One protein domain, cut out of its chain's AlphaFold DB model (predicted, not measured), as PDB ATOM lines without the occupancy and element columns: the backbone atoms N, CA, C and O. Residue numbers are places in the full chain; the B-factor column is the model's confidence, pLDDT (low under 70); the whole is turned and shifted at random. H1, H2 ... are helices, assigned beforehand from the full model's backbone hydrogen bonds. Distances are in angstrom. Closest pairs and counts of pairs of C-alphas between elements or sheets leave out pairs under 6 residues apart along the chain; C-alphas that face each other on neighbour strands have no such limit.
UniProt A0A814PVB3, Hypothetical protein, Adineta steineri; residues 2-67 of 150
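What this domain is: This is residues 2 to 67 of the 150 residues of the protein "Hypothetical protein" of Adineta steineri (UniProt A0A814PVB3). The longest helix, H1, forms one side of a small helical domain; H2 and H4 sit over it, apart from each other, and H3 and H5 lie beyond them, away from H1. The 66 printed residues include five named helices, H1 to H5 in chain order, and no named strand: all helix. The whole is compact, radius of gyration of the C-alphas 10.9 A, spanning 31 by 25 by 21 A.

How they stand to each other: H1, residues 2 to 17, touches H4, residues 47 to 54, with residues 12 to 15 alone, at a steep tilt of 58 degrees; C-alphas 15 and 53 are closest, 7.3 A. H2, residues 26 to 35, touches H5, residues 61 to 64; C-alphas 33 and 62 are closest, 5.0 A. H3, residues 39 to 44, is close to H4 but not clearly touching. Each O i to N i+4 pair is within hydrogen-bond range in H1 to H4; H5 is too short for one.

Where its parts are: H1 runs 22.5 A from C-alpha 2 (4.711, 21.756, -11.048); H2 14.1 A; H3 8.5 A; H4 10.6 A; H5 5.4 A to C-alpha 64 (-22.513, 14.236, -5.966).

The domain as a whole: C-alphas 2 and 21 are farthest apart, 32.0 A. The printed part has no cut and no long link. pLDDT is under 70 in 19 residues, among them 2 to 8.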
ATOM      1  N   GLY A   2       4.613  21.641 -12.518       46.94
ATOM      2  CA  GLY A   2       4.711  21.756 -11.048       46.94
ATOM      3  C   GLY A   2       3.467  22.279 -10.312       46.94
ATOM      4  O   GLY A   2       3.220  21.874  -9.184       46.94
ATOM      5  N   GLU A   3       2.645  23.118 -10.945       50.28
ATOM      6  CA  GLU A   3       1.503  23.776 -10.282       50.28
ATOM      7  C   GLU A   3       0.394  22.785  -9.883       50.28
ATOM      8  O   GLU A   3      -0.062  22.776  -8.746       50.28
ATOM      9  N   LYS A   4       0.051  21.853 -10.784       55.31
ATOM     10  CA  LYS A   4      -0.950  20.799 -10.543       55.31
ATOM     11  C   LYS A   4      -0.531  19.832  -9.426       55.31
ATOM     12  O   LYS A   4      -1.376  19.348  -8.686       55.31
ATOM     13  N   VAL A   5       0.770  19.567  -9.290       60.19
ATOM     14  CA  VAL A   5       1.313  18.698  -8.232       60.19
ATOM     15  C   VAL A   5       1.230  19.395  -6.872       60.19
ATOM     16  O   VAL A   5       0.772  18.788  -5.907       60.19
ATOM     17  N   ALA A   6       1.578  20.683  -6.814       61.34
ATOM     18  CA  ALA A   6       1.473  21.482  -5.595       61.34
ATOM     19  C   ALA A   6       0.018  21.627  -5.106       61.34
ATOM     20  O   ALA A   6      -0.235  21.535  -3.905       61.34
ATOM     21  N   THR A   7      -0.950  21.795  -6.015       63.94
ATOM     22  CA  THR A   7      -2.376  21.864  -5.652       63.94
ATOM     23  C   THR A   7      -2.898  20.533  -5.102       63.94
ATOM     24  O   THR A   7      -3.586  20.537  -4.083       63.94
ATOM     25  N   ASN A   8      -2.533  19.397  -5.712       64.50
ATOM     26  CA  ASN A   8      -2.905  18.073  -5.201       64.50
ATOM     27  C   ASN A   8      -2.372  17.863  -3.776       64.50
ATOM     28  O   ASN A   8      -3.119  17.464  -2.889       64.50
ATOM     29  N   GLU A   9      -1.095  18.173  -3.545       70.75
ATOM     30  CA  GLU A   9      -0.458  17.995  -2.241       70.75
ATOM     31  C   GLU A   9      -1.075  18.903  -1.168       70.75
ATOM     32  O   GLU A   9      -1.311  18.461  -0.044       70.75
ATOM     33  N   ALA A  10      -1.383  20.157  -1.511       68.50
ATOM     34  CA  ALA A  10      -2.034  21.093  -0.600       68.50
ATOM     35  C   ALA A  10      -3.431  20.614  -0.181       68.50
ATOM     36  O   ALA A  10      -3.785  20.722   0.991       68.50
ATOM     37  N   ILE A  11      -4.205  20.045  -1.106       69.75
ATOM     38  CA  ILE A  11      -5.563  19.562  -0.826       69.75
ATOM     39  C   ILE A  11      -5.533  18.247  -0.066       69.75
ATOM     40  O   ILE A  11      -6.278  18.096   0.896       69.75
ATOM     41  N   THR A  12      -4.632  17.326  -0.412       71.62
ATOM     42  CA  THR A  12      -4.414  16.119   0.390       71.62
ATOM     43  C   THR A  12      -3.995  16.485   1.810       71.62
ATOM     44  O   THR A  12      -4.531  15.920   2.755       71.62
ATOM     45  N   LYS A  13      -3.100  17.466   1.992       75.12
ATOM     46  CA  LYS A  13      -2.741  17.968   3.325       75.12
ATOM     47  C   LYS A  13      -3.939  18.579   4.039       75.12
ATOM     48  O   LYS A  13      -4.166  18.216   5.184       75.12
ATOM     49  N   LEU A  14      -4.718  19.427   3.371       72.25
ATOM     50  CA  LEU A  14      -5.907  20.064   3.942       72.25
ATOM     51  C   LEU A  14      -6.929  19.022   4.420       72.25
ATOM     52  O   LEU A  14      -7.370  19.070   5.565       72.25
ATOM     53  N   VAL A  15      -7.235  18.036   3.576       73.50
ATOM     54  CA  VAL A  15      -8.122  16.918   3.921       73.50
ATOM     55  C   VAL A  15      -7.521  16.085   5.052       73.50
ATOM     56  O   VAL A  15      -8.225  15.720   5.985       73.50
ATOM     57  N   ASN A  16      -6.212  15.830   5.035       72.31
ATOM     58  CA  ASN A  16      -5.542  15.056   6.076       72.31
ATOM     59  C   ASN A  16      -5.490  15.773   7.429       72.31
ATOM     60  O   ASN A  16      -5.573  15.094   8.444       72.31
ATOM     61  N   THR A  17      -5.405  17.105   7.450       69.44
ATOM     62  CA  THR A  17      -5.389  17.917   8.679       69.44
ATOM     63  C   THR A  17      -6.755  18.097   9.326       69.44
ATOM     64  O   THR A  17      -6.824  18.541  10.467       69.44
ATOM     65  N   CYS A  18      -7.840  17.789   8.617       64.25
ATOM     66  CA  CYS A  18      -9.163  17.770   9.217       64.25
ATOM     67  C   CYS A  18      -9.416  16.380   9.820       64.25
ATOM     68  O   CYS A  18      -9.360  15.374   9.107       64.25
ATOM     69  N   ASP A  19      -9.647  16.329  11.130       59.69
ATOM     70  CA  ASP A  19     -10.118  15.137  11.836       59.69
ATOM     71  C   ASP A  19     -11.501  14.698  11.338       59.69
ATOM     72  O   ASP A  19     -12.303  15.506  10.849       59.69
ATOM     73  N   ASP A  20     -11.776  13.403  11.480       57.75
ATOM     74  CA  ASP A  20     -13.055  12.804  11.118       57.75
ATOM     75  C   ASP A  20     -14.190  13.451  11.933       57.75
ATOM     76  O   ASP A  20     -14.114  13.566  13.157       57.75
ATOM     77  N   GLY A  21     -15.242  13.912  11.250       53.66
ATOM     78  CA  GLY A  21     -16.384  14.584  11.883       53.66
ATOM     79  C   GLY A  21     -16.229  16.095  12.101       53.66
ATOM     80  O   GLY A  21     -17.129  16.719  12.661       53.66
ATOM     81  N   LEU A  22     -15.140  16.727  11.642       64.19
ATOM     82  CA  LEU A  22     -15.049  18.190  11.637       64.19
ATOM     83  C   LEU A  22     -15.894  18.812  10.518       64.19
ATOM     84  O   LEU A  22     -15.836  18.425   9.350       64.19
ATOM     85  N   VAL A  23     -16.619  19.873  10.869       69.81
ATOM     86  CA  VAL A  23     -17.289  20.733   9.893       69.81
ATOM     87  C   VAL A  23     -16.229  21.549   9.157       69.81
ATOM     88  O   VAL A  23     -15.637  22.476   9.711       69.81
ATOM     89  N   LEU A  24     -16.000  21.226   7.884       77.56
ATOM     90  CA  LEU A  24     -15.143  22.034   7.017       77.56
ATOM     91  C   LEU A  24     -15.675  23.474   6.931       77.56
ATOM     92  O   LEU A  24     -16.881  23.696   6.762       77.56
ATOM     93  N   SER A  25     -14.768  24.452   6.988       82.56
ATOM     94  CA  SER A  25     -15.114  25.851   6.716       82.56
ATOM     95  C   SER A  25     -15.662  25.998   5.293       82.56
ATOM     96  O   SER A  25     -15.340  25.203   4.408       82.56
ATOM     97  N   SER A  26     -16.474  27.027   5.040       83.62
ATOM     98  CA  SER A  26     -17.005  27.290   3.693       83.62
ATOM     99  C   SER A  26     -15.891  27.421   2.649       83.62
ATOM    100  O   SER A  26     -15.967  26.794   1.602       83.62
ATOM    101  N   ALA A  27     -14.811  28.134   2.980       83.81
ATOM    102  CA  ALA A  27     -13.653  28.288   2.101       83.81
ATOM    103  C   ALA A  27     -12.955  26.951   1.790       83.81
ATOM    104  O   ALA A  27     -12.543  26.722   0.655       83.81
ATOM    105  N   ALA A  28     -12.839  26.055   2.777       82.94
ATOM    106  CA  ALA A  28     -12.285  24.720   2.563       82.94
ATOM    107  C   ALA A  28     -13.197  23.870   1.664       82.94
ATOM    108  O   ALA A  28     -12.706  23.212   0.748       82.94
ATOM    109  N   LYS A  29     -14.519  23.930   1.880       85.38
ATOM    110  CA  LYS A  29     -15.514  23.251   1.032       85.38
ATOM    111  C   LYS A  29     -15.430  23.737  -0.414       85.38
ATOM    112  O   LYS A  29     -15.317  22.910  -1.309       85.38
ATOM    113  N   ASP A  30     -15.397  25.050  -0.634       86.31
ATOM    114  CA  ASP A  30     -15.305  25.637  -1.976       86.31
ATOM    115  C   ASP A  30     -13.986  25.278  -2.677       86.31
ATOM    116  O   ASP A  30     -13.978  24.993  -3.875       86.31
ATOM    117  N   ALA A  31     -12.868  25.236  -1.943       85.62
ATOM    118  CA  ALA A  31     -11.578  24.818  -2.489       85.62
ATOM    119  C   ALA A  31     -11.575  23.337  -2.906       85.62
ATOM    120  O   ALA A  31     -11.103  23.002  -3.994       85.62
ATOM    121  N   ILE A  32     -12.133  22.456  -2.068       88.12
ATOM    122  CA  ILE A  32     -12.286  21.026  -2.366       88.12
ATOM    123  C   ILE A  32     -13.223  20.831  -3.565       88.12
ATOM    124  O   ILE A  32     -12.865  20.125  -4.508       88.12
ATOM    125  N   ASP A  33     -14.389  21.481  -3.567       89.06
ATOM    126  CA  ASP A  33     -15.371  21.389  -4.652       89.06
ATOM    127  C   ASP A  33     -14.810  21.920  -5.980       89.06
ATOM    128  O   ASP A  33     -15.013  21.306  -7.030       89.06
ATOM    129  N   GLY A  34     -14.067  23.031  -5.947       87.94
ATOM    130  CA  GLY A  34     -13.424  23.609  -7.127       87.94
ATOM    131  C   GLY A  34     -12.294  22.741  -7.681       87.94
ATOM    132  O   GLY A  34     -12.102  22.659  -8.895       87.94
ATOM    133  N   PHE A  35     -11.560  22.049  -6.813       86.56
ATOM    134  CA  PHE A  35     -10.514  21.132  -7.245       86.56
ATOM    135  C   PHE A  35     -11.079  19.843  -7.835       86.56
ATOM    136  O   PHE A  35     -10.720  19.469  -8.956       86.56
ATOM    137  N   PHE A  36     -12.011  19.196  -7.134       88.62
ATOM    138  CA  PHE A  36     -12.700  17.991  -7.594       88.62
ATOM    139  C   PHE A  36     -13.877  18.322  -8.522       88.62
ATOM    140  O   PHE A  36     -14.996  17.838  -8.363       88.62
ATOM    141  N   HIS A  37     -13.601  19.127  -9.543       84.62
ATOM    142  CA  HIS A  37     -14.574  19.572 -10.541       84.62
ATOM    143  C   HIS A  37     -15.040  18.461 -11.499       84.62
ATOM    144  O   HIS A  37     -15.945  18.684 -12.301       84.62
ATOM    145  N   SER A  38     -14.421  17.274 -11.466       86.56
ATOM    146  CA  SER A  38     -14.822  16.132 -12.292       86.56
ATOM    147  C   SER A  38     -14.605  14.792 -11.592       86.56
ATOM    148  O   SER A  38     -13.691  14.632 -10.778       86.56
ATOM    149  N   SER A  39     -15.422  13.807 -11.978       87.75
ATOM    150  CA  SER A  39     -15.328  12.420 -11.507       87.75
ATOM    151  C   SER A  39     -13.932  11.829 -11.741       87.75
ATOM    152  O   SER A  39     -13.328  11.285 -10.821       87.75
ATOM    153  N   ALA A  40     -13.346  12.041 -12.925       89.12
ATOM    154  CA  ALA A  40     -12.015  11.535 -13.259       89.12
ATOM    155  C   ALA A  40     -10.909  12.055 -12.322       89.12
ATOM    156  O   ALA A  40     -10.033  11.288 -11.925       89.12
ATOM    157  N   VAL A  41     -10.946  13.341 -11.943       88.56
ATOM    158  CA  VAL A  41      -9.974  13.917 -10.993       88.56
ATOM    159  C   VAL A  41     -10.140  13.297  -9.612       88.56
ATOM    160  O   VAL A  41      -9.146  12.976  -8.964       88.56
ATOM    161  N   MET A  42     -11.383  13.079  -9.179       89.69
ATOM    162  CA  MET A  42     -11.642  12.442  -7.896       89.69
ATOM    163  C   MET A  42     -11.177  10.983  -7.883       89.69
ATOM    164  O   MET A  42     -10.424  10.595  -6.997       89.69
ATOM    165  N   ILE A  43     -11.513  10.194  -8.902       91.25
ATOM    166  CA  ILE A  43     -11.076   8.796  -9.025       91.25
ATOM    167  C   ILE A  43      -9.545   8.695  -9.118       91.25
ATOM    168  O   ILE A  43      -8.937   7.795  -8.548       91.25
ATOM    169  N   ALA A  44      -8.876   9.637  -9.785       90.00
ATOM    170  CA  ALA A  44      -7.415   9.660  -9.834       90.00
ATOM    171  C   ALA A  44      -6.759   9.913  -8.464       90.00
ATOM    172  O   ALA A  44      -5.590   9.578  -8.288       90.00
ATOM    173  N   SER A  45      -7.488  10.486  -7.501       87.88
ATOM    174  CA  SER A  45      -6.969  10.755  -6.157       87.88
ATOM    175  C   SER A  45      -6.900   9.522  -5.249       87.88
ATOM    176  O   SER A  45      -6.207   9.548  -4.233       87.88
ATOM    177  N   GLY A  46      -7.546   8.427  -5.655       90.75
ATOM    178  CA  GLY A  46      -7.505   7.144  -4.964       90.75
ATOM    179  C   GLY A  46      -8.602   6.962  -3.908       90.75
ATOM    180  O   GLY A  46      -9.255   7.925  -3.498       90.75
ATOM    181  N   PRO A  47      -8.811   5.714  -3.458       93.06
ATOM    182  CA  PRO A  47      -9.951   5.349  -2.623       93.06
ATOM    183  C   PRO A  47      -9.896   6.001  -1.237       93.06
ATOM    184  O   PRO A  47     -10.900   6.528  -0.767       93.06
ATOM    185  N   MET A  48      -8.708   6.057  -0.623       90.12
ATOM    186  CA  MET A  48      -8.508   6.613   0.720       90.12
ATOM    187  C   MET A  48      -8.968   8.073   0.831       90.12
ATOM    188  O   MET A  48      -9.656   8.435   1.786       90.12
ATOM    189  N   LEU A  49      -8.606   8.916  -0.144       88.50
ATOM    190  CA  LEU A  49      -8.974  10.329  -0.101       88.50
ATOM    191  C   LEU A  49     -10.483  10.512  -0.280       88.50
ATOM    192  O   LEU A  49     -11.082  11.313   0.429       88.50
ATOM    193  N   ILE A  50     -11.101   9.745  -1.182       91.38
ATOM    194  CA  ILE A  50     -12.551   9.784  -1.404       91.38
ATOM    195  C   ILE A  50     -13.294   9.356  -0.141       91.38
ATOM    196  O   ILE A  50     -14.197  10.063   0.295       91.38
ATOM    197  N   SER A  51     -12.886   8.251   0.487       89.88
ATOM    198  CA  SER A  51     -13.468   7.802   1.753       89.88
ATOM    199  C   SER A  51     -13.375   8.874   2.829       89.88
ATOM    200  O   SER A  51     -14.368   9.129   3.503       89.88
ATOM    201  N   LYS A  52     -12.224   9.547   2.952       87.50
ATOM    202  CA  LYS A  52     -12.068  10.645   3.908       87.50
ATOM    203  C   LYS A  52     -12.965  11.839   3.572       87.50
ATOM    204  O   LYS A  52     -13.554  12.432   4.462       87.50
ATOM    205  N   LEU A  53     -13.136  12.174   2.294       88.31
ATOM    206  CA  LEU A  53     -14.081  13.221   1.898       88.31
ATOM    207  C   LEU A  53     -15.528  12.861   2.259       88.31
ATOM    208  O   LEU A  53     -16.293  13.745   2.642       88.31
ATOM    209  N   CYS A  54     -15.895  11.578   2.185       88.12
ATOM    210  CA  CYS A  54     -17.223  11.104   2.560       88.12
ATOM    211  C   CYS A  54     -17.534  11.229   4.065       88.12
ATOM    212  O   CYS A  54     -18.712  11.182   4.410       88.12
ATOM    213  N   THR A  55     -16.538  11.402   4.950       85.94
ATOM    214  CA  THR A  55     -16.766  11.538   6.405       85.94
ATOM    215  C   THR A  55     -17.098  12.962   6.850       85.94
ATOM    216  O   THR A  55     -17.581  13.150   7.967       85.94
ATOM    217  N   PHE A  56     -16.856  13.977   6.015       83.00
ATOM    218  CA  PHE A  56     -17.086  15.364   6.413       83.00
ATOM    219  C   PHE A  56     -18.572  15.713   6.504       83.00
ATOM    220  O   PHE A  56     -19.361  15.450   5.595       83.00
ATOM    221  N   GLU A  57     -18.941  16.399   7.589       66.94
ATOM    222  CA  GLU A  57     -20.301  16.886   7.779       66.94
ATOM    223  C   GLU A  57     -20.630  18.040   6.814       66.94
ATOM    224  O   GLU A  57     -20.032  19.131   6.794       66.94
ATOM    225  N   GLY A  58     -21.653  17.794   6.002       66.94
ATOM    226  CA  GLY A  58     -22.111  18.691   4.953       66.94
ATOM    227  C   GLY A  58     -21.770  18.146   3.574       66.94
ATOM    228  O   GLY A  58     -20.645  17.763   3.289       66.94
ATOM    229  N   GLN A  59     -22.777  18.126   2.707       69.56
ATOM    230  CA  GLN A  59     -22.673  17.555   1.370       69.56
ATOM    231  C   GLN A  59     -21.677  18.363   0.523       69.56
ATOM    232  O   GLN A  59     -22.035  19.419  -0.003       69.56
ATOM    233  N   LEU A  60     -20.444  17.870   0.387       85.50
ATOM    234  CA  LEU A  60     -19.504  18.347  -0.626       85.50
ATOM    235  C   LEU A  60     -20.133  18.123  -2.004       85.50
ATOM    236  O   LEU A  60     -20.585  17.017  -2.325       85.50
ATOM    237  N   LYS A  61     -20.214  19.174  -2.823       87.31
ATOM    238  CA  LYS A  61     -20.873  19.084  -4.133       87.31
ATOM    239  C   LYS A  61     -20.108  18.149  -5.058       87.31
ATOM    240  O   LYS A  61     -20.730  17.460  -5.865       87.31
ATOM    241  N   CYS A  62     -18.785  18.087  -4.924       87.62
ATOM    242  CA  CYS A  62     -17.948  17.215  -5.734       87.62
ATOM    243  C   CYS A  62     -18.311  15.733  -5.583       87.62
ATOM    244  O   CYS A  62     -18.313  15.026  -6.588       87.62
ATOM    245  N   LEU A  63     -18.719  15.278  -4.391       89.25
ATOM    246  CA  LEU A  63     -19.121  13.885  -4.146       89.25
ATOM    247  C   LEU A  63     -20.385  13.505  -4.933       89.25
ATOM    248  O   LEU A  63     -20.491  12.397  -5.452       89.25
ATOM    249  N   LYS A  64     -21.312  14.452  -5.136       84.94
ATOM    250  CA  LYS A  64     -22.513  14.236  -5.966       84.94
ATOM    251  C   LYS A  64     -22.195  14.073  -7.453       84.94
ATOM    252  O   LYS A  64     -22.977  13.466  -8.189       84.94
ATOM    253  N   ASN A  65     -21.056  14.593  -7.898       84.69
ATOM    254  CA  ASN A  65     -20.643  14.574  -9.300       84.69
ATOM    255  C   ASN A  65     -19.807  13.341  -9.664       84.69
ATOM    256  O   ASN A  65     -19.535  13.119 -10.843       84.69
ATOM    257  N   VAL A  66     -19.411  12.531  -8.681       90.19
ATOM    258  CA  VAL A  66     -18.656  11.298  -8.924       90.19
ATOM    259  C   VAL A  66     -19.551  10.270  -9.586       90.19
ATOM    260  O   VAL A  66     -20.663  10.023  -9.119       90.19
ATOM    261  N   SER A  67     -19.074   9.654 -10.662       92.19
ATOM    262  CA  SER A  67     -19.816   8.587 -11.315       92.19
ATOM    263  C   SER A  67     -19.618   7.271 -10.571       92.19
ATOM    264  O   SER A  67     -18.507   6.738 -10.526       92.19
TER     265      SER A  67